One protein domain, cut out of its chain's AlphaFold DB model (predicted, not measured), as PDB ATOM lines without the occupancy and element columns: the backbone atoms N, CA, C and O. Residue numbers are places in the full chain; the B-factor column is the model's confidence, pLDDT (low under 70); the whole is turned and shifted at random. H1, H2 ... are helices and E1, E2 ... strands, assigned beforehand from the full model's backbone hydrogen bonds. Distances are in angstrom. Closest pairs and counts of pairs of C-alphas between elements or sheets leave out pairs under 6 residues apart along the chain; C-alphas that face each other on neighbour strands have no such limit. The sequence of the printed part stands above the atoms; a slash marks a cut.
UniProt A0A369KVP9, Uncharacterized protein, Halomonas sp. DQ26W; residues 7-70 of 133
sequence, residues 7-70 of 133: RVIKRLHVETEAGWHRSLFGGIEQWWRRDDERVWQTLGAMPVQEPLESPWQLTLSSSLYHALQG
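What this domain is: This is residues 7 to 70 of the 133 residues of an uncharacterized protein of Halomonas sp. DQ26W (UniProt A0A369KVP9). A two-stranded antiparallel hairpin, E1 and E2, and the helix H3 lie on opposite sides of a short helix, H1, which sits in the middle with the small helix H2 near one of its ends. A long unnamed stretch, residues 47 to 61, swings round the outside from the hairpin to H3. The printed part has 64 residues, with three named helices and two named strands in the order H1, H2, E1, E2, H3, and the class is mixed, helices and strands. It is only just compact, close to loose, with a radius of gyration of the C-alphas of 12.6 A and spans of 37 by 29 by 18 A.

Where its parts are: H1 is residues 7 to 14, 11.3 A long, and begins at C-alpha 7, (-27.631, -10.553, -33.922). H2 is residues 21 to 25. E1, residues 28 to 34, is 17.1 A long. E2, residues 40 to 46, is 17.8 A long and begins at C-alpha 40, (-33.497, -0.543, -40.460). H3, residues 62 to 69, is 10.4 A long and ends at C-alpha 69, (-25.265, -20.398, -30.353).

How they stand to each other: H1 and H2 only just touch, with 3 pairs of C-alphas within 8 A; the closest C-alphas, of His 13 and His 21, are 7.2 A apart. The closest C-alphas of H1 and E2, those of Lys 10 and Leu 43, are 7.2 A apart. E1 and E2 form a hairpin, antiparallel at 154 degrees, with N 31 and O 44 at 2.9 A and N 41 and O 33 at 2.8 A, within hydrogen-bond range. H1 and H3 only just touch, with 3 pairs of C-alphas within 8 A, the closest those of Val 8 and Leu 68 at 6.1 A. They run opposite ways at a shallow tilt of 31 degrees. H3 is apart from H2 and from E1. In H1, H2 and H3 every O i to N i+4 pair is within hydrogen-bond range.

The domain as a whole: The two C-alphas farthest apart, those of Glu 37 and Ser 54, are 37.7 A apart. The printed part has no cut. The link from E2 to H3, 15 residues, is long. The mean pLDDT of the printed part is 84.7, and no printed residue is under 70.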
ATOM      1  N   ARG A   7     -28.810 -10.258 -34.752       78.12
ATOM      2  CA  ARG A   7     -27.631 -10.553 -33.922       78.12
ATOM      3  C   ARG A   7     -26.626 -11.487 -34.600       78.12
ATOM      4  O   ARG A   7     -25.424 -11.310 -34.433       78.12
ATOM      5  N   VAL A   8     -27.112 -12.463 -35.368       84.50
ATOM      6  CA  VAL A   8     -26.281 -13.458 -36.061       84.50
ATOM      7  C   VAL A   8     -25.572 -12.799 -37.232       84.50
ATOM      8  O   VAL A   8     -24.350 -12.861 -37.319       84.50
ATOM      9  N   ILE A   9     -26.321 -12.101 -38.090       87.06
ATOM     10  CA  ILE A   9     -25.747 -11.478 -39.285       87.06
ATOM     11  C   ILE A   9     -24.755 -10.370 -38.934       87.06
ATOM     12  O   ILE A   9     -23.717 -10.264 -39.575       87.06
ATOM     13  N   LYS A  10     -25.014  -9.604 -37.863       88.19
ATOM     14  CA  LYS A  10     -24.077  -8.591 -37.365       88.19
ATOM     15  C   LYS A  10     -22.753  -9.223 -36.932       88.19
ATOM     16  O   LYS A  10     -21.708  -8.710 -37.301       88.19
ATOM     17  N   ARG A  11     -22.792 -10.322 -36.170       89.44
ATOM     18  CA  ARG A  11     -21.574 -11.017 -35.717       89.44
ATOM     19  C   ARG A  11     -20.803 -11.621 -36.887       89.44
ATOM     20  O   ARG A  11     -19.605 -11.408 -36.970       89.44
ATOM     21  N   LEU A  12     -21.492 -12.286 -37.814       91.25
ATOM     22  CA  LEU A  12     -20.859 -12.848 -39.011       91.25
ATOM     23  C   LEU A  12     -20.206 -11.768 -39.887       91.25
ATOM     24  O   LEU A  12     -19.134 -11.994 -40.429       91.25
ATOM     25  N   HIS A  13     -20.826 -10.591 -40.011       90.88
ATOM     26  CA  HIS A  13     -20.312  -9.517 -40.864       90.88
ATOM     27  C   HIS A  13     -19.019  -8.881 -40.328       90.88
ATOM     28  O   HIS A  13     -18.267  -8.302 -41.106       90.88
ATOM     29  N   VAL A  14     -18.744  -8.981 -39.023       90.81
ATOM     30  CA  VAL A  14     -17.505  -8.455 -38.414       90.81
ATOM     31  C   VAL A  14     -16.285  -9.322 -38.754       90.81
ATOM     32  O   VAL A  14     -15.160  -8.838 -38.701       90.81
ATOM     33  N   GLU A  15     -16.489 -10.574 -39.159       91.62
ATOM     34  CA  GLU A  15     -15.427 -11.548 -39.444       91.62
ATOM     35  C   GLU A  15     -14.851 -11.363 -40.861       91.62
ATOM     36  O   GLU A  15     -14.881 -12.283 -41.675       91.62
ATOM     37  N   THR A  16     -14.369 -10.161 -41.193       88.94
ATOM     38  CA  THR A  16     -13.960  -9.785 -42.565       88.94
ATOM     39  C   THR A  16     -12.828 -10.636 -43.135       88.94
ATOM     40  O   THR A  16     -12.742 -10.806 -44.348       88.94
ATOM     41  N   GLU A  17     -11.992 -11.195 -42.262       89.06
ATOM     42  CA  GLU A  17     -10.851 -12.043 -42.629       89.06
ATOM     43  C   GLU A  17     -11.230 -13.520 -42.805       89.06
ATOM     44  O   GLU A  17     -10.401 -14.341 -43.201       89.06
ATOM     45  N   ALA A  18     -12.473 -13.902 -42.497       88.69
ATOM     46  CA  ALA A  18     -12.900 -15.281 -42.654       88.69
ATOM     47  C   ALA A  18     -13.031 -15.639 -44.142       88.69
ATOM     48  O   ALA A  18     -13.694 -14.937 -44.905       88.69
ATOM     49  N   GLY A  19     -12.472 -16.784 -44.554       87.69
ATOM     50  CA  GLY A  19     -12.487 -17.215 -45.962       87.69
ATOM     51  C   GLY A  19     -13.891 -17.353 -46.571       87.69
ATOM     52  O   GLY A  19     -14.063 -17.185 -47.771       87.69
ATOM     53  N   TRP A  20     -14.915 -17.587 -45.745       88.75
ATOM     54  CA  TRP A  20     -16.319 -17.652 -46.170       88.75
ATOM     55  C   TRP A  20     -17.023 -16.290 -46.224       88.75
ATOM     56  O   TRP A  20     -18.145 -16.223 -46.732       88.75
ATOM     57  N   HIS A  21     -16.432 -15.216 -45.684       89.50
ATOM     58  CA  HIS A  21     -17.097 -13.918 -45.519       89.50
ATOM     59  C   HIS A  21     -17.558 -13.360 -46.862       89.50
ATOM     60  O   HIS A  21     -18.749 -13.117 -47.053       89.50
ATOM     61  N   ARG A  22     -16.651 -13.286 -47.842       88.56
ATOM     62  CA  ARG A  22     -16.983 -12.790 -49.184       88.56
ATOM     63  C   ARG A  22     -17.991 -13.666 -49.913       88.56
ATOM     64  O   ARG A  22     -18.878 -13.144 -50.572       88.56
ATOM     65  N   SER A  23     -17.920 -14.983 -49.762       87.50
ATOM     66  CA  SER A  23     -18.905 -15.885 -50.369       87.50
ATOM     67  C   SER A  23     -20.290 -15.754 -49.713       87.50
ATOM     68  O   SER A  23     -21.318 -15.954 -50.362       87.50
ATOM     69  N   LEU A  24     -20.350 -15.410 -48.420       87.06
ATOM     70  CA  LEU A  24     -21.602 -15.200 -47.693       87.06
ATOM     71  C   LEU A  24     -22.237 -13.834 -47.998       87.06
ATOM     72  O   LEU A  24     -23.457 -13.775 -48.185       87.06
ATOM     73  N   PHE A  25     -21.422 -12.774 -48.026       88.62
ATOM     74  CA  PHE A  25     -21.855 -11.375 -48.116       88.62
ATOM     75  C   PHE A  25     -21.745 -10.752 -49.512       88.62
ATOM     76  O   PHE A  25     -22.378  -9.723 -49.749       88.62
ATOM     77  N   GLY A  26     -20.976 -11.355 -50.417       88.62
ATOM     78  CA  GLY A  26     -20.690 -10.835 -51.751       88.62
ATOM     79  C   GLY A  26     -21.882 -10.835 -52.704       88.62
ATOM     80  O   GLY A  26     -22.884 -11.526 -52.500       88.62
ATOM     81  N   GLY A  27     -21.756 -10.041 -53.767       86.44
ATOM     82  CA  GLY A  27     -22.804  -9.824 -54.767       86.44
ATOM     83  C   GLY A  27     -23.997  -9.014 -54.249       86.44
ATOM     84  O   GLY A  27     -25.077  -9.075 -54.835       86.44
ATOM     85  N   ILE A  28     -23.837  -8.299 -53.129       85.50
ATOM     86  CA  ILE A  28     -24.913  -7.544 -52.483       85.50
ATOM     87  C   ILE A  28     -24.485  -6.090 -52.289       85.50
ATOM     88  O   ILE A  28     -23.606  -5.772 -51.489       85.50
ATOM     89  N   GLU A  29     -25.180  -5.206 -53.004       85.75
ATOM     90  CA  GLU A  29     -25.005  -3.748 -52.967       85.75
ATOM     91  C   GLU A  29     -25.231  -3.161 -51.570       85.75
ATOM     92  O   GLU A  29     -24.572  -2.207 -51.180       85.75
ATOM     93  N   GLN A  30     -26.159  -3.721 -50.790       86.44
ATOM     94  CA  GLN A  30     -26.438  -3.229 -49.445       86.44
ATOM     95  C   GLN A  30     -27.063  -4.311 -48.569       86.44
ATOM     96  O   GLN A  30     -28.166  -4.797 -48.833       86.44
ATOM     97  N   TRP A  31     -26.396  -4.631 -47.464       86.38
ATOM     98  CA  TRP A  31     -26.977  -5.445 -46.405       86.38
ATOM     99  C   TRP A  31     -27.758  -4.588 -45.417       86.38
ATOM    100  O   TRP A  31     -27.274  -3.550 -44.955       86.38
ATOM    101  N   TRP A  32     -28.945  -5.074 -45.057       84.88
ATOM    102  CA  TRP A  32     -29.853  -4.449 -44.102       84.88
ATOM    103  C   TRP A  32     -30.125  -5.388 -42.931       84.88
ATOM    104  O   TRP A  32     -30.296  -6.594 -43.107       84.88
ATOM    105  N   ARG A  33     -30.225  -4.823 -41.730       85.06
ATOM    106  CA  ARG A  33     -30.735  -5.509 -40.539       85.06
ATOM    107  C   ARG A  33     -31.692  -4.601 -39.788       85.06
ATOM    108  O   ARG A  33     -31.576  -3.384 -39.881       85.06
ATOM    109  N   ARG A  34     -32.590  -5.180 -38.994       81.19
ATOM    110  CA  ARG A  34     -33.301  -4.407 -37.968       81.19
ATOM    111  C   ARG A  34     -32.464  -4.333 -36.701       81.19
ATOM    112  O   ARG A  34     -31.863  -5.340 -36.321       81.19
ATOM    113  N   ASP A  35     -32.390  -3.171 -36.081       79.12
ATOM    114  CA  ASP A  35     -31.897  -3.043 -34.711       79.12
ATOM    115  C   ASP A  35     -32.980  -3.413 -33.683       79.12
ATOM    116  O   ASP A  35     -34.076  -3.864 -34.039       79.12
ATOM    117  N   ASP A  36     -32.640  -3.267 -32.404       73.19
ATOM    118  CA  ASP A  36     -33.520  -3.610 -31.286       73.19
ATOM    119  C   ASP A  36     -34.737  -2.666 -31.195       73.19
ATOM    120  O   ASP A  36     -35.795  -3.061 -30.704       73.19
ATOM    121  N   GLU A  37     -34.637  -1.464 -31.773       77.69
ATOM    122  CA  GLU A  37     -35.715  -0.473 -31.901       77.69
ATOM    123  C   GLU A  37     -36.574  -0.694 -33.160       77.69
ATOM    124  O   GLU A  37     -37.502   0.061 -33.442       77.69
ATOM    125  N   ARG A  38     -36.314  -1.779 -33.906       76.50
ATOM    126  CA  ARG A  38     -36.966  -2.141 -35.177       76.50
ATOM    127  C   ARG A  38     -36.690  -1.163 -36.320       76.50
ATOM    128  O   ARG A  38     -37.375  -1.241 -37.346       76.50
ATOM    129  N   VAL A  39     -35.679  -0.315 -36.190       85.00
ATOM    130  CA  VAL A  39     -35.212   0.582 -37.242       85.00
ATOM    131  C   VAL A  39     -34.266  -0.185 -38.167       85.00
ATOM    132  O   VAL A  39     -33.480  -1.038 -37.748       85.00
ATOM    133  N   TRP A  40     -34.382   0.065 -39.472       86.62
ATOM    134  CA  TRP A  40     -33.497  -0.543 -40.460       86.62
ATOM    135  C   TRP A  40     -32.134   0.148 -40.440       86.62
ATOM    136  O   TRP A  40     -32.041   1.356 -40.635       86.62
ATOM    137  N   GLN A  41     -31.079  -0.639 -40.247       88.12
ATOM    138  CA  GLN A  41     -29.694  -0.188 -40.264       88.12
ATOM    139  C   GLN A  41     -28.894  -0.942 -41.326       88.12
ATOM    140  O   GLN A  41     -29.069  -2.151 -41.531       88.12
ATOM    141  N   THR A  42     -27.980  -0.230 -41.976       88.94
ATOM    142  CA  THR A  42     -27.045  -0.782 -42.956       88.94
ATOM    143  C   THR A  42     -25.907  -1.531 -42.262       88.94
ATOM    144  O   THR A  42     -25.368  -1.056 -41.263       88.94
ATOM    145  N   LEU A  43     -25.516  -2.693 -42.792       86.31
ATOM    146  CA  LEU A  43     -24.307  -3.417 -42.358       86.31
ATOM    147  C   LEU A  43     -23.084  -3.121 -43.230       86.31
ATOM    148  O   LEU A  43     -21.961  -3.223 -42.748       86.31
ATOM    149  N   GLY A  44     -23.312  -2.723 -44.479       84.12
ATOM    150  CA  GLY A  44     -22.266  -2.462 -45.460       84.12
ATOM    151  C   GLY A  44     -22.642  -2.995 -46.838       84.12
ATOM    152  O   GLY A  44     -23.635  -3.714 -46.993       84.12
ATOM    153  N   ALA A  45     -21.844  -2.603 -47.824       81.81
ATOM    154  CA  ALA A  45     -21.929  -3.060 -49.201       81.81
ATOM    155  C   ALA A  45     -20.795  -4.050 -49.480       81.81
ATOM    156  O   ALA A  45     -19.660  -3.833 -49.055       81.81
ATOM    157  N   MET A  46     -21.090  -5.110 -50.227       85.19
ATOM    158  CA  MET A  46     -20.077  -5.982 -50.812       85.19
ATOM    159  C   MET A  46     -20.531  -6.389 -52.220       85.19
ATOM    160  O   MET A  46     -21.024  -7.499 -52.427       85.19
ATOM    161  N   PRO A  47     -20.413  -5.474 -53.200       81.69
ATOM    162  CA  PRO A  47     -20.970  -5.676 -54.537       81.69
ATOM    163  C   PRO A  47     -20.202  -6.735 -55.337       81.69
ATOM    164  O   PRO A  47     -20.760  -7.364 -56.231       81.69
ATOM    165  N   VAL A  48     -18.931  -6.977 -54.999       84.38
ATOM    166  CA  VAL A  48     -18.125  -8.007 -55.659       84.38
ATOM    167  C   VAL A  48     -18.658  -9.384 -55.280       84.38
ATOM    168  O   VAL A  48     -18.707  -9.744 -54.103       84.38
ATOM    169  N   GLN A  49     -19.084 -10.141 -56.287       80.75
ATOM    170  CA  GLN A  49     -19.527 -11.517 -56.130       80.75
ATOM    171  C   GLN A  49     -18.324 -12.454 -56.224       80.75
ATOM    172  O   GLN A  49     -17.697 -12.553 -57.276       80.75
ATOM    173  N   GLU A  50     -18.042 -13.172 -55.141       80.69
ATOM    174  CA  GLU A  50     -17.151 -14.330 -55.181       80.69
ATOM    175  C   GLU A  50     -17.964 -15.594 -55.505       80.69
ATOM    176  O   GLU A  50     -19.108 -15.728 -55.044       80.69
ATOM    177  N   PRO A  51     -17.413 -16.543 -56.278       76.31
ATOM    178  CA  PRO A  51     -18.037 -17.841 -56.480       76.31
ATOM    179  C   PRO A  51     -18.279 -18.547 -55.138       76.31
ATOM    180  O   PRO A  51     -17.413 -18.589 -54.265       76.31
ATOM    181  N   LEU A  52     -19.466 -19.130 -54.972       75.62
ATOM    182  CA  LEU A  52     -19.718 -20.067 -53.880       75.62
ATOM    183  C   LEU A  52     -19.089 -21.405 -54.269       75.62
ATOM    184  O   LEU A  52     -19.536 -22.034 -55.230       75.62
ATOM    185  N   GLU A  53     -18.065 -21.837 -53.534       74.69
ATOM    186  CA  GLU A  53     -17.544 -23.197 -53.674       74.69
ATOM    187  C   GLU A  53     -18.663 -24.217 -53.415       74.69
ATOM    188  O   GLU A  53     -19.529 -24.008 -52.562       74.69
ATOM    189  N   SER A  54     -18.663 -25.316 -54.173       77.31
ATOM    190  CA  SER A  54     -19.633 -26.402 -54.031       77.31
ATOM    191  C   SER A  54     -18.907 -27.692 -53.630       77.31
ATOM    192  O   SER A  54     -18.067 -28.156 -54.402       77.31
ATOM    193  N   PRO A  55     -19.241 -28.315 -52.482       80.25
ATOM    194  CA  PRO A  55     -20.290 -27.917 -51.545       80.25
ATOM    195  C   PRO A  55     -19.882 -26.711 -50.689       80.25
ATOM    196  O   PRO A  55     -18.769 -26.650 -50.174       80.25
ATOM    197  N   TRP A  56     -20.814 -25.782 -50.480       80.50
ATOM    198  CA  TRP A  56     -20.557 -24.611 -49.645       80.50
ATOM    199  C   TRP A  56     -20.533 -24.986 -48.161       80.50
ATOM    200  O   TRP A  56     -21.432 -25.682 -47.681       80.50
ATOM    201  N   GLN A  57     -19.531 -24.494 -47.427       83.12
ATOM    202  CA  GLN A  57     -19.379 -24.728 -45.991       83.12
ATOM    203  C   GLN A  57     -19.076 -23.426 -45.238       83.12
ATOM    204  O   GLN A  57     -18.314 -22.579 -45.701       83.12
ATOM    205  N   LEU A  58     -19.665 -23.285 -44.044       86.69
ATOM    206  CA  LEU A  58     -19.424 -22.169 -43.129       86.69
ATOM    207  C   LEU A  58     -18.557 -22.637 -41.958       86.69
ATOM    208  O   LEU A  58     -19.065 -23.188 -40.980       86.69
ATOM    209  N   THR A  59     -17.250 -22.409 -42.052       89.06
ATOM    210  CA  THR A  59     -16.298 -22.792 -41.000       89.06
ATOM    211  C   THR A  59     -16.181 -21.693 -39.953       89.06
ATOM    212  O   THR A  59     -15.598 -20.641 -40.198       89.06
ATOM    213  N   LEU A  60     -16.728 -21.929 -38.766       90.25
ATOM    214  CA  LEU A  60     -16.693 -20.970 -37.663       90.25
ATOM    215  C   LEU A  60     -15.543 -21.297 -36.710       90.25
ATOM    216  O   LEU A  60     -15.292 -22.465 -36.412       90.25
ATOM    217  N   SER A  61     -14.884 -20.269 -36.175       89.25
ATOM    218  CA  SER A  61     -14.038 -20.452 -34.996       89.25
ATOM    219  C   SER A  61     -14.898 -20.917 -33.815       89.25
ATOM    220  O   SER A  61     -16.090 -20.604 -33.741       89.25
ATOM    221  N   SER A  62     -14.307 -21.634 -32.858       86.19
ATOM    222  CA  SER A  62     -15.046 -22.086 -31.670       86.19
ATOM    223  C   SER A  62     -15.668 -20.912 -30.909       86.19
ATOM    224  O   SER A  62     -16.815 -20.994 -30.476       86.19
ATOM    225  N   SER A  63     -14.952 -19.789 -30.796       86.38
ATOM    226  CA  SER A  63     -15.447 -18.576 -30.136       86.38
ATOM    227  C   SER A  63     -16.661 -17.984 -30.852       86.38
ATOM    228  O   SER A  63     -17.666 -17.688 -30.204       86.38
ATOM    229  N   LEU A  64     -16.613 -17.867 -32.182       88.81
ATOM    230  CA  LEU A  64     -17.736 -17.381 -32.976       88.81
ATOM    231  C   LEU A  64     -18.917 -18.349 -32.912       88.81
ATOM    232  O   LEU A  64     -20.049 -17.919 -32.718       88.81
ATOM    233  N   TYR A  65     -18.667 -19.655 -33.000       86.62
ATOM    234  CA  TYR A  65     -19.704 -20.671 -32.862       86.62
ATOM    235  C   TYR A  65     -20.428 -20.567 -31.513       86.62
ATOM    236  O   TYR A  65     -21.659 -20.516 -31.475       86.62
ATOM    237  N   HIS A  66     -19.686 -20.442 -30.410       80.94
ATOM    238  CA  HIS A  66     -20.271 -20.231 -29.085       80.94
ATOM    239  C   HIS A  66     -21.036 -18.906 -28.992       80.94
ATOM    240  O   HIS A  66     -22.148 -18.874 -28.464       80.94
ATOM    241  N   ALA A  67     -20.499 -17.827 -29.565       82.00
ATOM    242  CA  ALA A  67     -21.168 -16.530 -29.596       82.00
ATOM    243  C   ALA A  67     -22.466 -16.539 -30.426       82.00
ATOM    244  O   ALA A  67     -23.400 -15.798 -30.118       82.00
ATOM    245  N   LEU A  68     -22.534 -17.366 -31.474       83.62
ATOM    246  CA  LEU A  68     -23.704 -17.512 -32.342       83.62
ATOM    247  C   LEU A  68     -24.753 -18.467 -31.776       83.62
ATOM    248  O   LEU A  68     -25.946 -18.238 -31.983       83.62
ATOM    249  N   GLN A  69     -24.337 -19.506 -31.048       77.06
ATOM    250  CA  GLN A  69     -25.265 -20.398 -30.353       77.06
ATOM    251  C   GLN A  69     -26.164 -19.621 -29.379       77.06
ATOM    252  O   GLN A  69     -27.326 -19.991 -29.186       77.06
ATOM    253  N   GLY A  70     -25.649 -18.543 -28.782       76.94
ATOM    254  CA  GLY A  70     -26.346 -17.788 -27.747       76.94
ATOM    255  C   GLY A  70     -26.482 -18.587 -26.450       76.94
ATOM    256  O   GLY A  70     -25.823 -19.613 -26.254       76.94
TER     257      GLY A  70